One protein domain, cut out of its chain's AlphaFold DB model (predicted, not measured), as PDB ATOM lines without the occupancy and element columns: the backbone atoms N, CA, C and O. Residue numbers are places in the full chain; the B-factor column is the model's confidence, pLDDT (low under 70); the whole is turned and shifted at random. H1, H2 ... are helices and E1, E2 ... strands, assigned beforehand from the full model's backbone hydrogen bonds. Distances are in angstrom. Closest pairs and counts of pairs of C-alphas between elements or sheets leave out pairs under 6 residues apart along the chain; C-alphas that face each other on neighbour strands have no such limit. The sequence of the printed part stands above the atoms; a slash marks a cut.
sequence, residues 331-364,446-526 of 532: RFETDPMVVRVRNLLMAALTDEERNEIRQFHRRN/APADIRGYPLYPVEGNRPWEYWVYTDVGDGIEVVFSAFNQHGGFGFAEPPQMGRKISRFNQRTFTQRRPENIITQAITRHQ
ATOM      1  N   ARG A 331     -18.956 -63.697  -1.207       67.06
ATOM      2  CA  ARG A 331     -19.031 -64.010   0.218       67.06
ATOM      3  C   ARG A 331     -20.153 -63.209   0.846       67.06
ATOM      4  O   ARG A 331     -20.150 -61.979   0.793       67.06
ATOM      5  N   PHE A 332     -21.103 -63.915   1.440       75.19
ATOM      6  CA  PHE A 332     -22.175 -63.290   2.199       75.19
ATOM      7  C   PHE A 332     -21.682 -62.881   3.580       75.19
ATOM      8  O   PHE A 332     -20.825 -63.533   4.171       75.19
ATOM      9  N   GLU A 333     -22.228 -61.783   4.084       78.44
ATOM     10  CA  GLU A 333     -21.924 -61.286   5.415       78.44
ATOM     11  C   GLU A 333     -22.576 -62.186   6.464       78.44
ATOM     12  O   GLU A 333     -23.805 -62.235   6.569       78.44
ATOM     13  N   THR A 334     -21.752 -62.897   7.230       73.50
ATOM     14  CA  THR A 334     -22.196 -63.788   8.313       73.50
ATOM     15  C   THR A 334     -21.850 -63.243   9.696       73.50
ATOM     16  O   THR A 334     -22.592 -63.488  10.644       73.50
ATOM     17  N   ASP A 335     -20.772 -62.463   9.813       74.25
ATOM     18  CA  ASP A 335     -20.385 -61.835  11.074       74.25
ATOM     19  C   ASP A 335     -21.461 -60.831  11.552       74.25
ATOM     20  O   ASP A 335     -21.862 -59.945  10.785       74.25
ATOM     21  N   PRO A 336     -21.930 -60.915  12.813       78.94
ATOM     22  CA  PRO A 336     -22.996 -60.048  13.319       78.94
ATOM     23  C   PRO A 336     -22.694 -58.545  13.232       78.94
ATOM     24  O   PRO A 336     -23.600 -57.746  12.976       78.94
ATOM     25  N   MET A 337     -21.440 -58.129  13.437       79.88
ATOM     26  CA  MET A 337     -21.042 -56.719  13.366       79.88
ATOM     27  C   MET A 337     -20.992 -56.230  11.926       79.88
ATOM     28  O   MET A 337     -21.472 -55.131  11.637       79.88
ATOM     29  N   VAL A 338     -20.496 -57.062  11.012       82.50
ATOM     30  CA  VAL A 338     -20.521 -56.782   9.572       82.50
ATOM     31  C   VAL A 338     -21.964 -56.642   9.089       82.50
ATOM     32  O   VAL A 338     -22.298 -55.655   8.431       82.50
ATOM     33  N   VAL A 339     -22.844 -57.578   9.463       82.94
ATOM     34  CA  VAL A 339     -24.273 -57.534   9.117       82.94
ATOM     35  C   VAL A 339     -24.925 -56.265   9.663       82.94
ATOM     36  O   VAL A 339     -25.672 -55.602   8.941       82.94
ATOM     37  N   ARG A 340     -24.618 -55.873  10.907       84.19
ATOM     38  CA  ARG A 340     -25.129 -54.630  11.503       84.19
ATOM     39  C   ARG A 340     -24.713 -53.402  10.695       84.19
ATOM     40  O   ARG A 340     -25.577 -52.611  10.324       84.19
ATOM     41  N   VAL A 341     -23.421 -53.250  10.403       87.25
ATOM     42  CA  VAL A 341     -22.898 -52.119   9.614       87.25
ATOM     43  C   VAL A 341     -23.539 -52.090   8.232       87.25
ATOM     44  O   VAL A 341     -24.023 -51.052   7.789       87.25
ATOM     45  N   ARG A 342     -23.638 -53.240   7.570       89.44
ATOM     46  CA  ARG A 342     -24.256 -53.348   6.247       89.44
ATOM     47  C   ARG A 342     -25.732 -52.972   6.261       89.44
ATOM     48  O   ARG A 342     -26.156 -52.200   5.407       89.44
ATOM     49  N   ASN A 343     -26.494 -53.418   7.257       86.81
ATOM     50  CA  ASN A 343     -27.889 -53.013   7.424       86.81
ATOM     51  C   ASN A 343     -28.022 -51.498   7.653       86.81
ATOM     52  O   ASN A 343     -28.905 -50.878   7.065       86.81
ATOM     53  N   LEU A 344     -27.131 -50.883   8.442       88.69
ATOM     54  CA  LEU A 344     -27.109 -49.427   8.646       88.69
ATOM     55  C   LEU A 344     -26.825 -48.676   7.335       88.69
ATOM     56  O   LEU A 344     -27.547 -47.744   6.978       88.69
ATOM     57  N   LEU A 345     -25.815 -49.114   6.580       91.00
ATOM     58  CA  LEU A 345     -25.460 -48.519   5.292       91.00
ATOM     59  C   LEU A 345     -26.586 -48.673   4.256       91.00
ATOM     60  O   LEU A 345     -26.830 -47.733   3.494       91.00
ATOM     61  N   MET A 346     -27.287 -49.814   4.263       90.12
ATOM     62  CA  MET A 346     -28.458 -50.088   3.422       90.12
ATOM     63  C   MET A 346     -29.688 -49.270   3.822       90.12
ATOM     64  O   MET A 346     -30.434 -48.833   2.947       90.12
ATOM     65  N   ALA A 347     -29.920 -49.060   5.120       88.31
ATOM     66  CA  ALA A 347     -31.034 -48.258   5.629       88.31
ATOM     67  C   ALA A 347     -30.887 -46.774   5.266       88.31
ATOM     68  O   ALA A 347     -31.881 -46.074   5.096       88.31
ATOM     69  N   ALA A 348     -29.648 -46.310   5.085       89.94
ATOM     70  CA  ALA A 348     -29.345 -44.967   4.610       89.94
ATOM     71  C   ALA A 348     -29.555 -44.775   3.088       89.94
ATOM     72  O   ALA A 348     -29.274 -43.687   2.582       89.94
ATOM     73  N   LEU A 349     -29.983 -45.812   2.357       90.69
ATOM     74  CA  LEU A 349     -30.344 -45.752   0.937       90.69
ATOM     75  C   LEU A 349     -31.867 -45.793   0.767       90.69
ATOM     76  O   LEU A 349     -32.551 -46.537   1.478       90.69
ATOM     77  N   THR A 350     -32.395 -45.057  -0.212       92.75
ATOM     78  CA  THR A 350     -33.817 -45.163  -0.585       92.75
ATOM     79  C   THR A 350     -34.106 -46.468  -1.334       92.75
ATOM     80  O   THR A 350     -33.197 -47.153  -1.817       92.75
ATOM     81  N   ASP A 351     -35.384 -46.829  -1.470       88.44
ATOM     82  CA  ASP A 351     -35.784 -47.999  -2.260       88.44
ATOM     83  C   ASP A 351     -35.383 -47.875  -3.734       88.44
ATOM     84  O   ASP A 351     -34.960 -48.862  -4.346       88.44
ATOM     85  N   GLU A 352     -35.449 -46.669  -4.303       89.69
ATOM     86  CA  GLU A 352     -34.996 -46.386  -5.665       89.69
ATOM     87  C   GLU A 352     -33.489 -46.594  -5.812       89.69
ATOM     88  O   GLU A 352     -33.053 -47.212  -6.785       89.69
ATOM     89  N   GLU A 353     -32.693 -46.123  -4.849       91.12
ATOM     90  CA  GLU A 353     -31.237 -46.294  -4.834       91.12
ATOM     91  C   GLU A 353     -30.857 -47.775  -4.709       91.12
ATOM     92  O   GLU A 353     -30.063 -48.278  -5.509       91.12
ATOM     93  N   ARG A 354     -31.486 -48.513  -3.783       89.69
ATOM     94  CA  ARG A 354     -31.299 -49.969  -3.636       89.69
ATOM     95  C   ARG A 354     -31.681 -50.724  -4.907       89.69
ATOM     96  O   ARG A 354     -30.976 -51.633  -5.345       89.69
ATOM     97  N   ASN A 355     -32.803 -50.367  -5.527       87.75
ATOM     98  CA  ASN A 355     -33.234 -50.979  -6.779       87.75
ATOM     99  C   ASN A 355     -32.273 -50.662  -7.935       87.75
ATOM    100  O   ASN A 355     -31.993 -51.531  -8.761       87.75
ATOM    101  N   GLU A 356     -31.737 -49.443  -7.989       88.75
ATOM    102  CA  GLU A 356     -30.735 -49.063  -8.979       88.75
ATOM    103  C   GLU A 356     -29.432 -49.859  -8.800       88.75
ATOM    104  O   GLU A 356     -28.944 -50.425  -9.780       88.75
ATOM    105  N   ILE A 357     -28.939 -50.022  -7.566       88.25
ATOM    106  CA  ILE A 357     -27.780 -50.876  -7.247       88.25
ATOM    107  C   ILE A 357     -28.017 -52.320  -7.708       88.25
ATOM    108  O   ILE A 357     -27.186 -52.884  -8.421       88.25
ATOM    109  N   ARG A 358     -29.170 -52.923  -7.378       84.44
ATOM    110  CA  ARG A 358     -29.521 -54.286  -7.832       84.44
ATOM    111  C   ARG A 358     -29.487 -54.425  -9.350       84.44
ATOM    112  O   ARG A 358     -29.085 -55.456  -9.881       84.44
ATOM    113  N   GLN A 359     -29.911 -53.389 -10.068       82.44
ATOM    114  CA  GLN A 359     -29.939 -53.406 -11.527       82.44
ATOM    115  C   GLN A 359     -28.544 -53.310 -12.155       82.44
ATOM    116  O   GLN A 359     -28.363 -53.833 -13.253       82.44
ATOM    117  N   PHE A 360     -27.568 -52.710 -11.473       81.75
ATOM    118  CA  PHE A 360     -26.168 -52.694 -11.905       81.75
ATOM    119  C   PHE A 360     -25.456 -54.038 -11.716       81.75
ATOM    120  O   PHE A 360     -24.605 -54.398 -12.527       81.75
ATOM    121  N   HIS A 361     -25.882 -54.824 -10.725       76.75
ATOM    122  CA  HIS A 361     -25.369 -56.173 -10.476       76.75
ATOM    123  C   HIS A 361     -25.963 -57.251 -11.401       76.75
ATOM    124  O   HIS A 361     -25.534 -58.403 -11.365       76.75
ATOM    125  N   ARG A 362     -26.909 -56.896 -12.284       68.50
ATOM    126  CA  ARG A 362     -27.360 -57.784 -13.369       68.50
ATOM    127  C   ARG A 362     -26.218 -57.999 -14.364       68.50
ATOM    128  O   ARG A 362     -25.728 -57.038 -14.957       68.50
ATOM    129  N   ARG A 363     -25.823 -59.251 -14.625       54.19
ATOM    130  CA  ARG A 363     -24.871 -59.556 -15.708       54.19
ATOM    131  C   ARG A 363     -25.541 -59.352 -17.074       54.19
ATOM    132  O   ARG A 363     -26.515 -60.026 -17.402       54.19
ATOM    133  N   ASN A 364     -24.991 -58.470 -17.912       39.34
ATOM    134  CA  ASN A 364     -25.379 -58.368 -19.323       39.34
ATOM    135  C   ASN A 364     -24.680 -59.469 -20.136       39.34
ATOM    136  O   ASN A 364     -23.456 -59.580 -20.105       39.34
ATOM    137  N   ALA A 446     -31.982 -59.445 -11.650       54.12
ATOM    138  CA  ALA A 446     -31.267 -58.802 -10.540       54.12
ATOM    139  C   ALA A 446     -31.297 -59.742  -9.339       54.12
ATOM    140  O   ALA A 446     -32.318 -60.415  -9.173       54.12
ATOM    141  N   PRO A 447     -30.264 -59.710  -8.483       56.94
ATOM    142  CA  PRO A 447     -30.337 -60.418  -7.220       56.94
ATOM    143  C   PRO A 447     -31.517 -59.866  -6.404       56.94
ATOM    144  O   PRO A 447     -31.828 -58.668  -6.463       56.94
ATOM    145  N   ALA A 448     -32.220 -60.751  -5.696       58.44
ATOM    146  CA  ALA A 448     -33.366 -60.366  -4.875       58.44
ATOM    147  C   ALA A 448     -32.935 -59.431  -3.727       58.44
ATOM    148  O   ALA A 448     -33.610 -58.429  -3.467       58.44
ATOM    149  N   ASP A 449     -31.767 -59.716  -3.141       66.44
ATOM    150  CA  ASP A 449     -31.086 -58.978  -2.069       66.44
ATOM    151  C   ASP A 449     -29.711 -58.445  -2.551       66.44
ATOM    152  O   ASP A 449     -29.150 -58.937  -3.524       66.44
ATOM    153  N   ILE A 450     -29.173 -57.412  -1.899       73.75
ATOM    154  CA  ILE A 450     -27.854 -56.803  -2.174       73.75
ATOM    155  C   ILE A 450     -26.766 -57.386  -1.245       73.75
ATOM    156  O   ILE A 450     -25.592 -57.032  -1.350       73.75
ATOM    157  N   ARG A 451     -27.104 -58.313  -0.341       74.81
ATOM    158  CA  ARG A 451     -26.104 -59.055   0.447       74.81
ATOM    159  C   ARG A 451     -25.095 -59.771  -0.447       74.81
ATOM    160  O   ARG A 451     -25.444 -60.275  -1.510       74.81
ATOM    161  N   GLY A 452     -23.834 -59.786  -0.027       73.88
ATOM    162  CA  GLY A 452     -22.737 -60.289  -0.856       73.88
ATOM    163  C   GLY A 452     -22.343 -59.386  -2.036       73.88
ATOM    164  O   GLY A 452     -21.361 -59.706  -2.706       73.88
ATOM    165  N   TYR A 453     -23.049 -58.268  -2.273       87.62
ATOM    166  CA  TYR A 453     -22.781 -57.292  -3.337       87.62
ATOM    167  C   TYR A 453     -22.466 -55.879  -2.791       87.62
ATOM    168  O   TYR A 453     -22.961 -55.491  -1.724       87.62
ATOM    169  N   PRO A 454     -21.682 -55.073  -3.532       92.50
ATOM    170  CA  PRO A 454     -21.431 -53.667  -3.223       92.50
ATOM    171  C   PRO A 454     -22.704 -52.813  -3.074       92.50
ATOM    172  O   PRO A 454     -23.648 -52.929  -3.858       92.50
ATOM    173  N   LEU A 455     -22.699 -51.876  -2.121       92.44
ATOM    174  CA  LEU A 455     -23.692 -50.791  -1.992       92.44
ATOM    175  C   LEU A 455     -23.348 -49.576  -2.852       92.44
ATOM    176  O   LEU A 455     -24.141 -48.638  -2.955       92.44
ATOM    177  N   TYR A 456     -22.179 -49.588  -3.483       93.25
ATOM    178  CA  TYR A 456     -21.837 -48.668  -4.553       93.25
ATOM    179  C   TYR A 456     -22.155 -49.305  -5.915       93.25
ATOM    180  O   TYR A 456     -21.812 -50.467  -6.127       93.25
ATOM    181  N   PRO A 457     -22.796 -48.597  -6.861       91.00
ATOM    182  CA  PRO A 457     -23.075 -49.155  -8.181       91.00
ATOM    183  C   PRO A 457     -21.772 -49.405  -8.955       91.00
ATOM    184  O   PRO A 457     -21.005 -48.475  -9.189       91.00
ATOM    185  N   VAL A 458     -21.559 -50.645  -9.402       87.56
ATOM    186  CA  VAL A 458     -20.421 -51.041 -10.248       87.56
ATOM    187  C   VAL A 458     -20.926 -51.647 -11.557       87.56
ATOM    188  O   VAL A 458     -21.991 -52.262 -11.604       87.56
ATOM    189  N   GLU A 459     -20.183 -51.468 -12.649       80.94
ATOM    190  CA  GLU A 459     -20.498 -52.112 -13.930       80.94
ATOM    191  C   GLU A 459     -20.424 -53.643 -13.796       80.94
ATOM    192  O   GLU A 459     -19.367 -54.193 -13.503       80.94
ATOM    193  N   GLY A 460     -21.532 -54.351 -14.049       69.25
ATOM    194  CA  GLY A 460     -21.635 -55.798 -13.801       69.25
ATOM    195  C   GLY A 460     -20.710 -56.710 -14.627       69.25
ATOM    196  O   GLY A 460     -20.659 -57.910 -14.367       69.25
ATOM    197  N   ASN A 461     -19.994 -56.181 -15.625       73.00
ATOM    198  CA  ASN A 461     -18.969 -56.902 -16.390       73.00
ATOM    199  C   ASN A 461     -17.534 -56.615 -15.913       73.00
ATOM    200  O   ASN A 461     -16.604 -57.250 -16.413       73.00
ATOM    201  N   ARG A 462     -17.344 -55.675 -14.982       81.56
ATOM    202  CA  ARG A 462     -16.038 -55.363 -14.404       81.56
ATOM    203  C   ARG A 462     -15.796 -56.189 -13.146       81.56
ATOM    204  O   ARG A 462     -16.740 -56.420 -12.384       81.56
ATOM    205  N   PRO A 463     -14.548 -56.612 -12.897       85.25
ATOM    206  CA  PRO A 463     -14.191 -57.151 -11.602       85.25
ATOM    207  C   PRO A 463     -14.405 -56.103 -10.521       85.25
ATOM    208  O   PRO A 463     -14.060 -54.931 -10.698       85.25
ATOM    209  N   TRP A 464     -14.961 -56.541  -9.402       89.81
ATOM    210  CA  TRP A 464     -15.181 -55.697  -8.240       89.81
ATOM    211  C   TRP A 464     -14.849 -56.449  -6.966       89.81
ATOM    212  O   TRP A 464     -14.913 -57.678  -6.909       89.81
ATOM    213  N   GLU A 465     -14.504 -55.679  -5.945       91.00
ATOM    214  CA  GLU A 465     -14.275 -56.146  -4.586       91.00
ATOM    215  C   GLU A 465     -14.815 -55.079  -3.631       91.00
ATOM    216  O   GLU A 465     -14.612 -53.892  -3.876       91.00
ATOM    217  N   TYR A 466     -15.519 -55.465  -2.569       94.31
ATOM    218  CA  TYR A 466     -15.858 -54.531  -1.494       94.31
ATOM    219  C   TYR A 466     -15.398 -55.059  -0.153       94.31
ATOM    220  O   TYR A 466     -15.412 -56.266   0.092       94.31
ATOM    221  N   TRP A 467     -15.006 -54.122   0.700       95.00
ATOM    222  CA  TRP A 467     -14.479 -54.352   2.031       95.00
ATOM    223  C   TRP A 467     -15.346 -53.640   3.057       95.00
ATOM    224  O   TRP A 467     -15.710 -52.481   2.853       95.00
ATOM    225  N   VAL A 468     -15.641 -54.313   4.165       92.69
ATOM    226  CA  VAL A 468     -16.365 -53.746   5.303       92.69
ATOM    227  C   VAL A 468     -15.418 -53.637   6.488       92.69
ATOM    228  O   VAL A 468     -14.837 -54.631   6.923       92.69
ATOM    229  N   TYR A 469     -15.303 -52.427   7.026       89.88
ATOM    230  CA  TYR A 469     -14.608 -52.147   8.279       89.88
ATOM    231  C   TYR A 469     -15.651 -51.752   9.313       89.88
ATOM    232  O   TYR A 469     -16.419 -50.817   9.083       89.88
ATOM    233  N   THR A 470     -15.715 -52.471  10.431       88.62
ATOM    234  CA  THR A 470     -16.722 -52.226  11.477       88.62
ATOM    235  C   THR A 470     -16.245 -51.254  12.551       88.62
ATOM    236  O   THR A 470     -17.053 -50.742  13.317       88.62
ATOM    237  N   ASP A 471     -14.938 -51.038  12.615       82.62
ATOM    238  CA  ASP A 471     -14.184 -50.273  13.608       82.62
ATOM    239  C   ASP A 471     -13.691 -48.913  13.080       82.62
ATOM    240  O   ASP A 471     -13.137 -48.109  13.829       82.62
ATOM    241  N   VAL A 472     -13.926 -48.629  11.797       84.62
ATOM    242  CA  VAL A 472     -13.576 -47.359  11.157       84.62
ATOM    243  C   VAL A 472     -14.813 -46.462  11.071       84.62
ATOM    244  O   VAL A 472     -15.794 -46.797  10.403       84.62
ATOM    245  N   GLY A 473     -14.763 -45.292  11.714       80.06
ATOM    246  CA  GLY A 473     -15.899 -44.373  11.822       80.06
ATOM    247  C   GLY A 473     -17.127 -45.038  12.458       80.06
ATOM    248  O   GLY A 473     -17.022 -45.655  13.511       80.06
ATOM    249  N   ASP A 474     -18.280 -44.937  11.794       79.19
ATOM    250  CA  ASP A 474     -19.534 -45.605  12.199       79.19
ATOM    251  C   ASP A 474     -19.720 -46.974  11.508       79.19
ATOM    252  O   ASP A 474     -20.831 -47.502  11.411       79.19
ATOM    253  N   GLY A 475     -18.630 -47.528  10.975       89.19
ATOM    254  CA  GLY A 475     -18.631 -48.630  10.027       89.19
ATOM    255  C   GLY A 475     -18.692 -48.124   8.585       89.19
ATOM    256  O   GLY A 475     -19.563 -47.331   8.216       89.19
ATOM    257  N   ILE A 476     -17.760 -48.580   7.752       92.75
ATOM    258  CA  ILE A 476     -17.663 -48.166   6.349       92.75
ATOM    259  C   ILE A 476     -17.622 -49.360   5.406       92.75
ATOM    260  O   ILE A 476     -17.145 -50.441   5.747       92.75
ATOM    261  N   GLU A 477     -18.069 -49.107   4.182       95.75
ATOM    262  CA  GLU A 477     -17.818 -49.962   3.035       95.75
ATOM    263  C   GLU A 477     -16.931 -49.221   2.036       95.75
ATOM    264  O   GLU A 477     -17.210 -48.074   1.672       95.75
ATOM    265  N   VAL A 478     -15.879 -49.889   1.575       96.69
ATOM    266  CA  VAL A 478     -15.007 -49.397   0.510       96.69
ATOM    267  C   VAL A 478     -15.139 -50.334  -0.677       96.69
ATOM    268  O   VAL A 478     -14.953 -51.539  -0.537       96.69
ATOM    269  N   VAL A 479     -15.464 -49.778  -1.844       96.69
ATOM    270  CA  VAL A 479     -15.677 -50.548  -3.072       96.69
ATOM    271  C   VAL A 479     -14.569 -50.247  -4.068       96.69
ATOM    272  O   VAL A 479     -14.222 -49.089  -4.312       96.69
ATOM    273  N   PHE A 480     -14.042 -51.301  -4.669       95.50
ATOM    274  CA  PHE A 480     -12.994 -51.269  -5.668       95.50
ATOM    275  C   PHE A 480     -13.486 -51.893  -6.967       95.50
ATOM    276  O   PHE A 480     -14.334 -52.790  -6.970       95.50
ATOM    277  N   SER A 481     -12.922 -51.443  -8.082       93.69
ATOM    278  CA  SER A 481     -13.168 -52.049  -9.388       93.69
ATOM    279  C   SER A 481     -11.919 -52.017 -10.255       93.69
ATOM    280  O   SER A 481     -11.122 -51.082 -10.156       93.69
ATOM    281  N   ALA A 482     -11.789 -53.004 -11.133       88.62
ATOM    282  CA  ALA A 482     -10.748 -53.054 -12.152       88.62
ATOM    283  C   ALA A 482     -11.354 -52.904 -13.553       88.62
ATOM    284  O   ALA A 482     -12.534 -53.176 -13.781       88.62
ATOM    285  N   PHE A 483     -10.545 -52.476 -14.523       84.81
ATOM    286  CA  PHE A 483     -10.994 -52.373 -15.915       84.81
ATOM    287  C   PHE A 483     -11.277 -53.751 -16.538       84.81
ATOM    288  O   PHE A 483     -12.243 -53.923 -17.277       84.81
ATOM    289  N   ASN A 484     -10.439 -54.739 -16.225       79.25
ATOM    290  CA  ASN A 484     -10.562 -56.130 -16.651       79.25
ATOM    291  C   ASN A 484      -9.978 -57.052 -15.564       79.25
ATOM    292  O   ASN A 484      -9.470 -56.562 -14.558       79.25
ATOM    293  N   GLN A 485     -10.052 -58.372 -15.760       68.69
ATOM    294  CA  GLN A 485      -9.620 -59.372 -14.768       68.69
ATOM    295  C   GLN A 485      -8.136 -59.302 -14.377       68.69
ATOM    296  O   GLN A 485      -7.805 -59.763 -13.296       68.69
ATOM    297  N   HIS A 486      -7.282 -58.700 -15.208       68.75
ATOM    298  CA  HIS A 486      -5.838 -58.567 -14.979       68.75
ATOM    299  C   HIS A 486      -5.429 -57.117 -14.652       68.75
ATOM    300  O   HIS A 486      -4.249 -56.782 -14.645       68.75
ATOM    301  N   GLY A 487      -6.398 -56.213 -14.481       77.56
ATOM    302  CA  GLY A 487      -6.147 -54.800 -14.218       77.56
ATOM    303  C   GLY A 487      -6.017 -54.511 -12.727       77.56
ATOM    304  O   GLY A 487      -6.674 -55.150 -11.908       77.56
ATOM    305  N   GLY A 488      -5.229 -53.492 -12.381       85.00
ATOM    306  CA  GLY A 488      -5.147 -52.998 -11.007       85.00
ATOM    307  C   GLY A 488      -6.491 -52.467 -10.522       85.00
ATOM    308  O   GLY A 488      -7.229 -51.827 -11.280       85.00
ATOM    309  N   PHE A 489      -6.808 -52.724  -9.257       92.31
ATOM    310  CA  PHE A 489      -8.032 -52.218  -8.658       92.31
ATOM    311  C   PHE A 489      -7.859 -50.753  -8.254       92.31
ATOM    312  O   PHE A 489      -6.976 -50.385  -7.479       92.31
ATOM    313  N   GLY A 490      -8.749 -49.912  -8.774       95.38
ATOM    314  CA  GLY A 490      -8.952 -48.543  -8.317       95.38
ATOM    315  C   GLY A 490     -10.175 -48.446  -7.411       95.38
ATOM    316  O   GLY A 490     -10.934 -49.409  -7.263       95.38
ATOM    317  N   PHE A 491     -10.411 -47.266  -6.835       96.31
ATOM    318  CA  PHE A 491     -11.716 -46.983  -6.243       96.31
ATOM    319  C   PHE A 491     -12.810 -47.131  -7.295       96.31
ATOM    320  O   PHE A 491     -12.630 -46.743  -8.449       96.31
ATOM    321  N   ALA A 492     -13.938 -47.719  -6.900       93.50
ATOM    322  CA  ALA A 492     -15.049 -47.902  -7.814       93.50
ATOM    323  C   ALA A 492     -15.557 -46.550  -8.329       93.50
ATOM    324  O   ALA A 492     -15.915 -45.652  -7.561       93.50
ATOM    325  N   GLU A 493     -15.599 -46.434  -9.652       88.19
ATOM    326  CA  GLU A 493     -16.164 -45.289 -10.348       88.19
ATOM    327  C   GLU A 493     -17.626 -45.547 -10.713       88.19
ATOM    328  O   GLU A 493     -18.023 -46.699 -10.923       88.19
ATOM    329  N   PRO A 494     -18.451 -44.489 -10.826       81.88
ATOM    330  CA  PRO A 494     -19.817 -44.661 -11.283       81.88
ATOM    331  C   PRO A 494     -19.817 -45.269 -12.696       81.88
ATOM    332  O   PRO A 494     -18.959 -44.905 -13.502       81.88
ATOM    333  N   PRO A 495     -20.790 -46.136 -13.029       81.38
ATOM    334  CA  PRO A 495     -20.887 -46.756 -14.344       81.38
ATOM    335  C   PRO A 495     -20.821 -45.738 -15.486       81.38
ATOM    336  O   PRO A 495     -21.665 -44.842 -15.598       81.38
ATOM    337  N   GLN A 496     -19.801 -45.887 -16.328       71.31
ATOM    338  CA  GLN A 496     -19.505 -45.043 -17.484       71.31
ATOM    339  C   GLN A 496     -20.074 -45.649 -18.770       71.31
ATOM    340  O   GLN A 496     -20.506 -44.925 -19.672       71.31
ATOM    341  N   MET A 497     -20.097 -46.983 -18.850       62.62
ATOM    342  CA  MET A 497     -20.543 -47.755 -20.005       62.62
ATOM    343  C   MET A 497     -21.869 -48.479 -19.732       62.62
ATOM    344  O   MET A 497     -22.115 -49.017 -18.655       62.62
ATOM    345  N   GLY A 498     -22.745 -48.521 -20.740       69.31
ATOM    346  CA  GLY A 498     -24.046 -49.183 -20.641       69.31
ATOM    347  C   GLY A 498     -25.081 -48.358 -19.873       69.31
ATOM    348  O   GLY A 498     -25.436 -47.252 -20.286       69.31
ATOM    349  N   ARG A 499     -25.626 -48.917 -18.786       71.88
ATOM    350  CA  ARG A 499     -26.635 -48.235 -17.969       71.88
ATOM    351  C   ARG A 499     -25.981 -47.063 -17.236       71.88
ATOM    352  O   ARG A 499     -24.968 -47.238 -16.577       71.88
ATOM    353  N   LYS A 500     -26.575 -45.873 -17.319       80.75
ATOM    354  CA  LYS A 500     -26.116 -44.702 -16.558       80.75
ATOM    355  C   LYS A 500     -26.871 -44.591 -15.245       80.75
ATOM    356  O   LYS A 500     -28.052 -44.928 -15.192       80.75
ATOM    357  N   ILE A 501     -26.192 -44.064 -14.229       84.75
ATOM    358  CA  ILE A 501     -26.829 -43.669 -12.972       84.75
ATOM    359  C   ILE A 501     -27.934 -42.647 -13.265       84.75
ATOM    360  O   ILE A 501     -27.722 -41.666 -13.994       84.75
ATOM    361  N   SER A 502     -29.106 -42.874 -12.681       86.50
ATOM    362  CA  SER A 502     -30.259 -41.990 -12.769       86.50
ATOM    363  C   SER A 502     -29.911 -40.578 -12.288       86.50
ATOM    364  O   SER A 502     -29.198 -40.388 -11.305       86.50
ATOM    365  N   ARG A 503     -30.434 -39.546 -12.965       85.81
ATOM    366  CA  ARG A 503     -30.170 -38.141 -12.584       85.81
ATOM    367  C   ARG A 503     -30.550 -37.841 -11.132       85.81
ATOM    368  O   ARG A 503     -29.908 -37.004 -10.509       85.81
ATOM    369  N   PHE A 504     -31.566 -38.528 -10.615       85.81
ATOM    370  CA  PHE A 504     -32.033 -38.387  -9.241       85.81
ATOM    371  C   PHE A 504     -30.984 -38.871  -8.224       85.81
ATOM    372  O   PHE A 504     -30.672 -38.145  -7.285       85.81
ATOM    373  N   ASN A 505     -30.338 -40.015  -8.480       89.38
ATOM    374  CA  ASN A 505     -29.383 -40.620  -7.543       89.38
ATOM    375  C   ASN A 505     -27.921 -40.177  -7.748       89.38
ATOM    376  O   ASN A 505     -27.045 -40.523  -6.951       89.38
ATOM    377  N   GLN A 506     -27.620 -39.387  -8.789       87.88
ATOM    378  CA  GLN A 506     -26.255 -38.919  -9.088       87.88
ATOM    379  C   GLN A 506     -25.580 -38.225  -7.903       87.88
ATOM    380  O   GLN A 506     -24.398 -38.461  -7.644       87.88
ATOM    381  N   ARG A 507     -26.314 -37.379  -7.169       89.38
ATOM    382  CA  ARG A 507     -25.768 -36.676  -6.004       89.38
ATOM    383  C   ARG A 507     -25.403 -37.656  -4.891       89.38
ATOM    384  O   ARG A 507     -24.280 -37.586  -4.393       89.38
ATOM    385  N   THR A 508     -26.303 -38.581  -4.554       89.25
ATOM    386  CA  THR A 508     -26.067 -39.587  -3.511       89.25
ATOM    387  C   THR A 508     -24.854 -40.448  -3.842       89.25
ATOM    388  O   THR A 508     -23.927 -40.548  -3.039       89.25
ATOM    389  N   PHE A 509     -24.785 -41.006  -5.054       90.75
ATOM    390  CA  PHE A 509     -23.654 -41.846  -5.454       90.75
ATOM    391  C   PHE A 509     -22.355 -41.059  -5.660       90.75
ATOM    392  O   PHE A 509     -21.273 -41.622  -5.539       90.75
ATOM    393  N   THR A 510     -22.411 -39.747  -5.902       90.62
ATOM    394  CA  THR A 510     -21.203 -38.905  -5.860       90.62
ATOM    395  C   THR A 510     -20.700 -38.748  -4.426       90.62
ATOM    396  O   THR A 510     -19.511 -38.907  -4.169       90.62
ATOM    397  N   GLN A 511     -21.594 -38.491  -3.469       89.94
ATOM    398  CA  GLN A 511     -21.233 -38.369  -2.051       89.94
ATOM    399  C   GLN A 511     -20.728 -39.688  -1.456       89.94
ATOM    400  O   GLN A 511     -19.840 -39.668  -0.610       89.94
ATOM    401  N   ARG A 512     -21.251 -40.822  -1.937       91.31
ATOM    402  CA  ARG A 512     -20.874 -42.178  -1.516       91.31
ATOM    403  C   ARG A 512     -19.716 -42.789  -2.308       91.31
ATOM    404  O   ARG A 512     -19.475 -43.985  -2.182       91.31
ATOM    405  N   ARG A 513     -19.002 -42.008  -3.129       93.75
ATOM    406  CA  ARG A 513     -17.776 -42.502  -3.777       93.75
ATOM    407  C   ARG A 513     -16.810 -43.050  -2.719       93.75
ATOM    408  O   ARG A 513     -16.648 -42.388  -1.692       93.75
ATOM    409  N   PRO A 514     -16.132 -44.183  -2.965       94.62
ATOM    410  CA  PRO A 514     -15.212 -44.782  -1.995       94.62
ATOM    411  C   PRO A 514     -14.161 -43.795  -1.450       94.62
ATOM    412  O   PRO A 514     -13.924 -43.735  -0.246       94.62
ATOM    413  N   GLU A 515     -13.618 -42.930  -2.310       92.69
ATOM    414  CA  GLU A 515     -12.694 -41.840  -1.945       92.69
ATOM    415  C   GLU A 515     -13.284 -40.870  -0.912       92.69
ATOM    416  O   GLU A 515     -12.617 -40.457   0.042       92.69
ATOM    417  N   ASN A 516     -14.559 -40.518  -1.086       92.44
ATOM    418  CA  ASN A 516     -15.276 -39.616  -0.195       92.44
ATOM    419  C   ASN A 516     -15.581 -40.295   1.140       92.44
ATOM    420  O   ASN A 516     -15.441 -39.652   2.178       92.44
ATOM    421  N   ILE A 517     -15.932 -41.584   1.127       91.44
ATOM    422  CA  ILE A 517     -16.136 -42.379   2.346       91.44
ATOM    423  C   ILE A 517     -14.849 -42.418   3.177       91.44
ATOM    424  O   ILE A 517     -14.877 -42.112   4.368       91.44
ATOM    425  N   ILE A 518     -13.706 -42.691   2.545       87.94
ATOM    426  CA  ILE A 518     -12.400 -42.701   3.219       87.94
ATOM    427  C   ILE A 518     -12.046 -41.315   3.759       87.94
ATOM    428  O   ILE A 518     -11.642 -41.187   4.913       87.94
ATOM    429  N   THR A 519     -12.232 -40.264   2.962       85.94
ATOM    430  CA  THR A 519     -11.942 -38.885   3.388       85.94
ATOM    431  C   THR A 519     -12.802 -38.468   4.588       85.94
ATOM    432  O   THR A 519     -12.315 -37.830   5.528       85.94
ATOM    433  N   GLN A 520     -14.080 -38.859   4.595       84.25
ATOM    434  CA  GLN A 520     -14.990 -38.615   5.713       84.25
ATOM    435  C   GLN A 520     -14.581 -39.402   6.961       84.25
ATOM    436  O   GLN A 520     -14.570 -38.823   8.047       84.25
ATOM    437  N   ALA A 521     -14.192 -40.672   6.816       82.31
ATOM    438  CA  ALA A 521     -13.711 -41.496   7.922       82.31
ATOM    439  C   ALA A 521     -12.470 -40.881   8.594       82.31
ATOM    440  O   ALA A 521     -12.444 -40.736   9.815       82.31
ATOM    441  N   ILE A 522     -11.497 -40.410   7.803       73.75
ATOM    442  CA  ILE A 522     -10.296 -39.720   8.309       73.75
ATOM    443  C   ILE A 522     -10.676 -38.470   9.110       73.75
ATOM    444  O   ILE A 522     -10.131 -38.221  10.183       73.75
ATOM    445  N   THR A 523     -11.627 -37.686   8.598       71.75
ATOM    446  CA  THR A 523     -12.058 -36.441   9.247       71.75
ATOM    447  C   THR A 523     -12.789 -36.714  10.564       71.75
ATOM    448  O   THR A 523     -12.565 -36.004  11.541       71.75
ATOM    449  N   ARG A 524     -13.639 -37.750  10.617       67.44
ATOM    450  CA  ARG A 524     -14.381 -38.125  11.833       67.44
ATOM    451  C   ARG A 524     -13.467 -38.675  12.925       67.44
ATOM    452  O   ARG A 524     -13.632 -38.283  14.071       67.44
ATOM    453  N   HIS A 525     -12.476 -39.498  12.574       58.41
ATOM    454  CA  HIS A 525     -11.489 -40.005  13.535       58.41
ATOM    455  C   HIS A 525     -10.635 -38.902  14.187       58.41
ATOM    456  O   HIS A 525     -10.100 -39.114  15.268       58.41
ATOM    457  N   GLN A 526     -10.498 -37.737  13.545       50.53
ATOM    458  CA  GLN A 526      -9.715 -36.601  14.052       50.53
ATOM    459  C   GLN A 526     -10.555 -35.568  14.822       50.53
ATOM    460  O   GLN A 526      -9.994 -34.632  15.392       50.53
TER     461      GLN A 526
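AT A GLANCE: This is residues 331 to 364 and 446 to 526 of the 532 residues of an uncharacterized protein of Candidatus Latescibacteria bacterium (UniProt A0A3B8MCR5). A small hairpin of two strands, E1 and E2, has helix H1 packing on both strands and helix H4 packing on E2. H2 and H3 lie farther off, and residues 454 to 457 of an unnamed stretch pass between the hairpin and H2. The printed part has 115 residues, with elements in the order H1, H2, E1, E2, H3, H4; under half of them are in these four helices and two antiparallel strands, a mixed class. It is compact, with a radius of gyration of the C-alphas of 13.7 A and spans of 39 by 29 by 29 A.

IN THESE COORDINATES: H1, residues 336 to 347, begins at C-alpha 336 (-22.996, -60.048, 13.319) and is 16.2 A long. H2 is residues 351 to 360, 14.4 A. E1 is residues 464 to 469, 16.9 A, and E2 residues 476 to 481, 16.8 A. H3 is residues 506 to 511, 8.7 A. H4, residues 514 to 525, is 16.7 A long and ends at C-alpha 525 (-11.489, -40.005, 13.535).

HOW THE PARTS SIT: E1 and E2 form an antiparallel hairpin at 163 degrees; N 467 and O 478 are 2.9 A apart, within hydrogen-bond range. The closest C-alphas of H1 and E1, Val 338 and Val 468, are 6.7 A apart. Those of E2 and H4, Val 478 and Pro 514, are 5.3 A apart. H3 and H4 are close but not clearly touching, Gln 511 to Ile 517 at 7.8 A between C-alphas. H1 and H4 are apart. In the four helices every O i to N i+4 pair is within hydrogen-bond range.

THE WHOLE: The C-alphas farthest apart, of Asn 364 and Gln 526, are 42.8 A apart. Residues 365 to 445 are not printed; the gap between C-alphas 364 and 446 is 10.6 A. The link from E2 to H3 is long. Mean pLDDT of the printed part is 82.9, and 16 residues are under 70, among them 446 to 449.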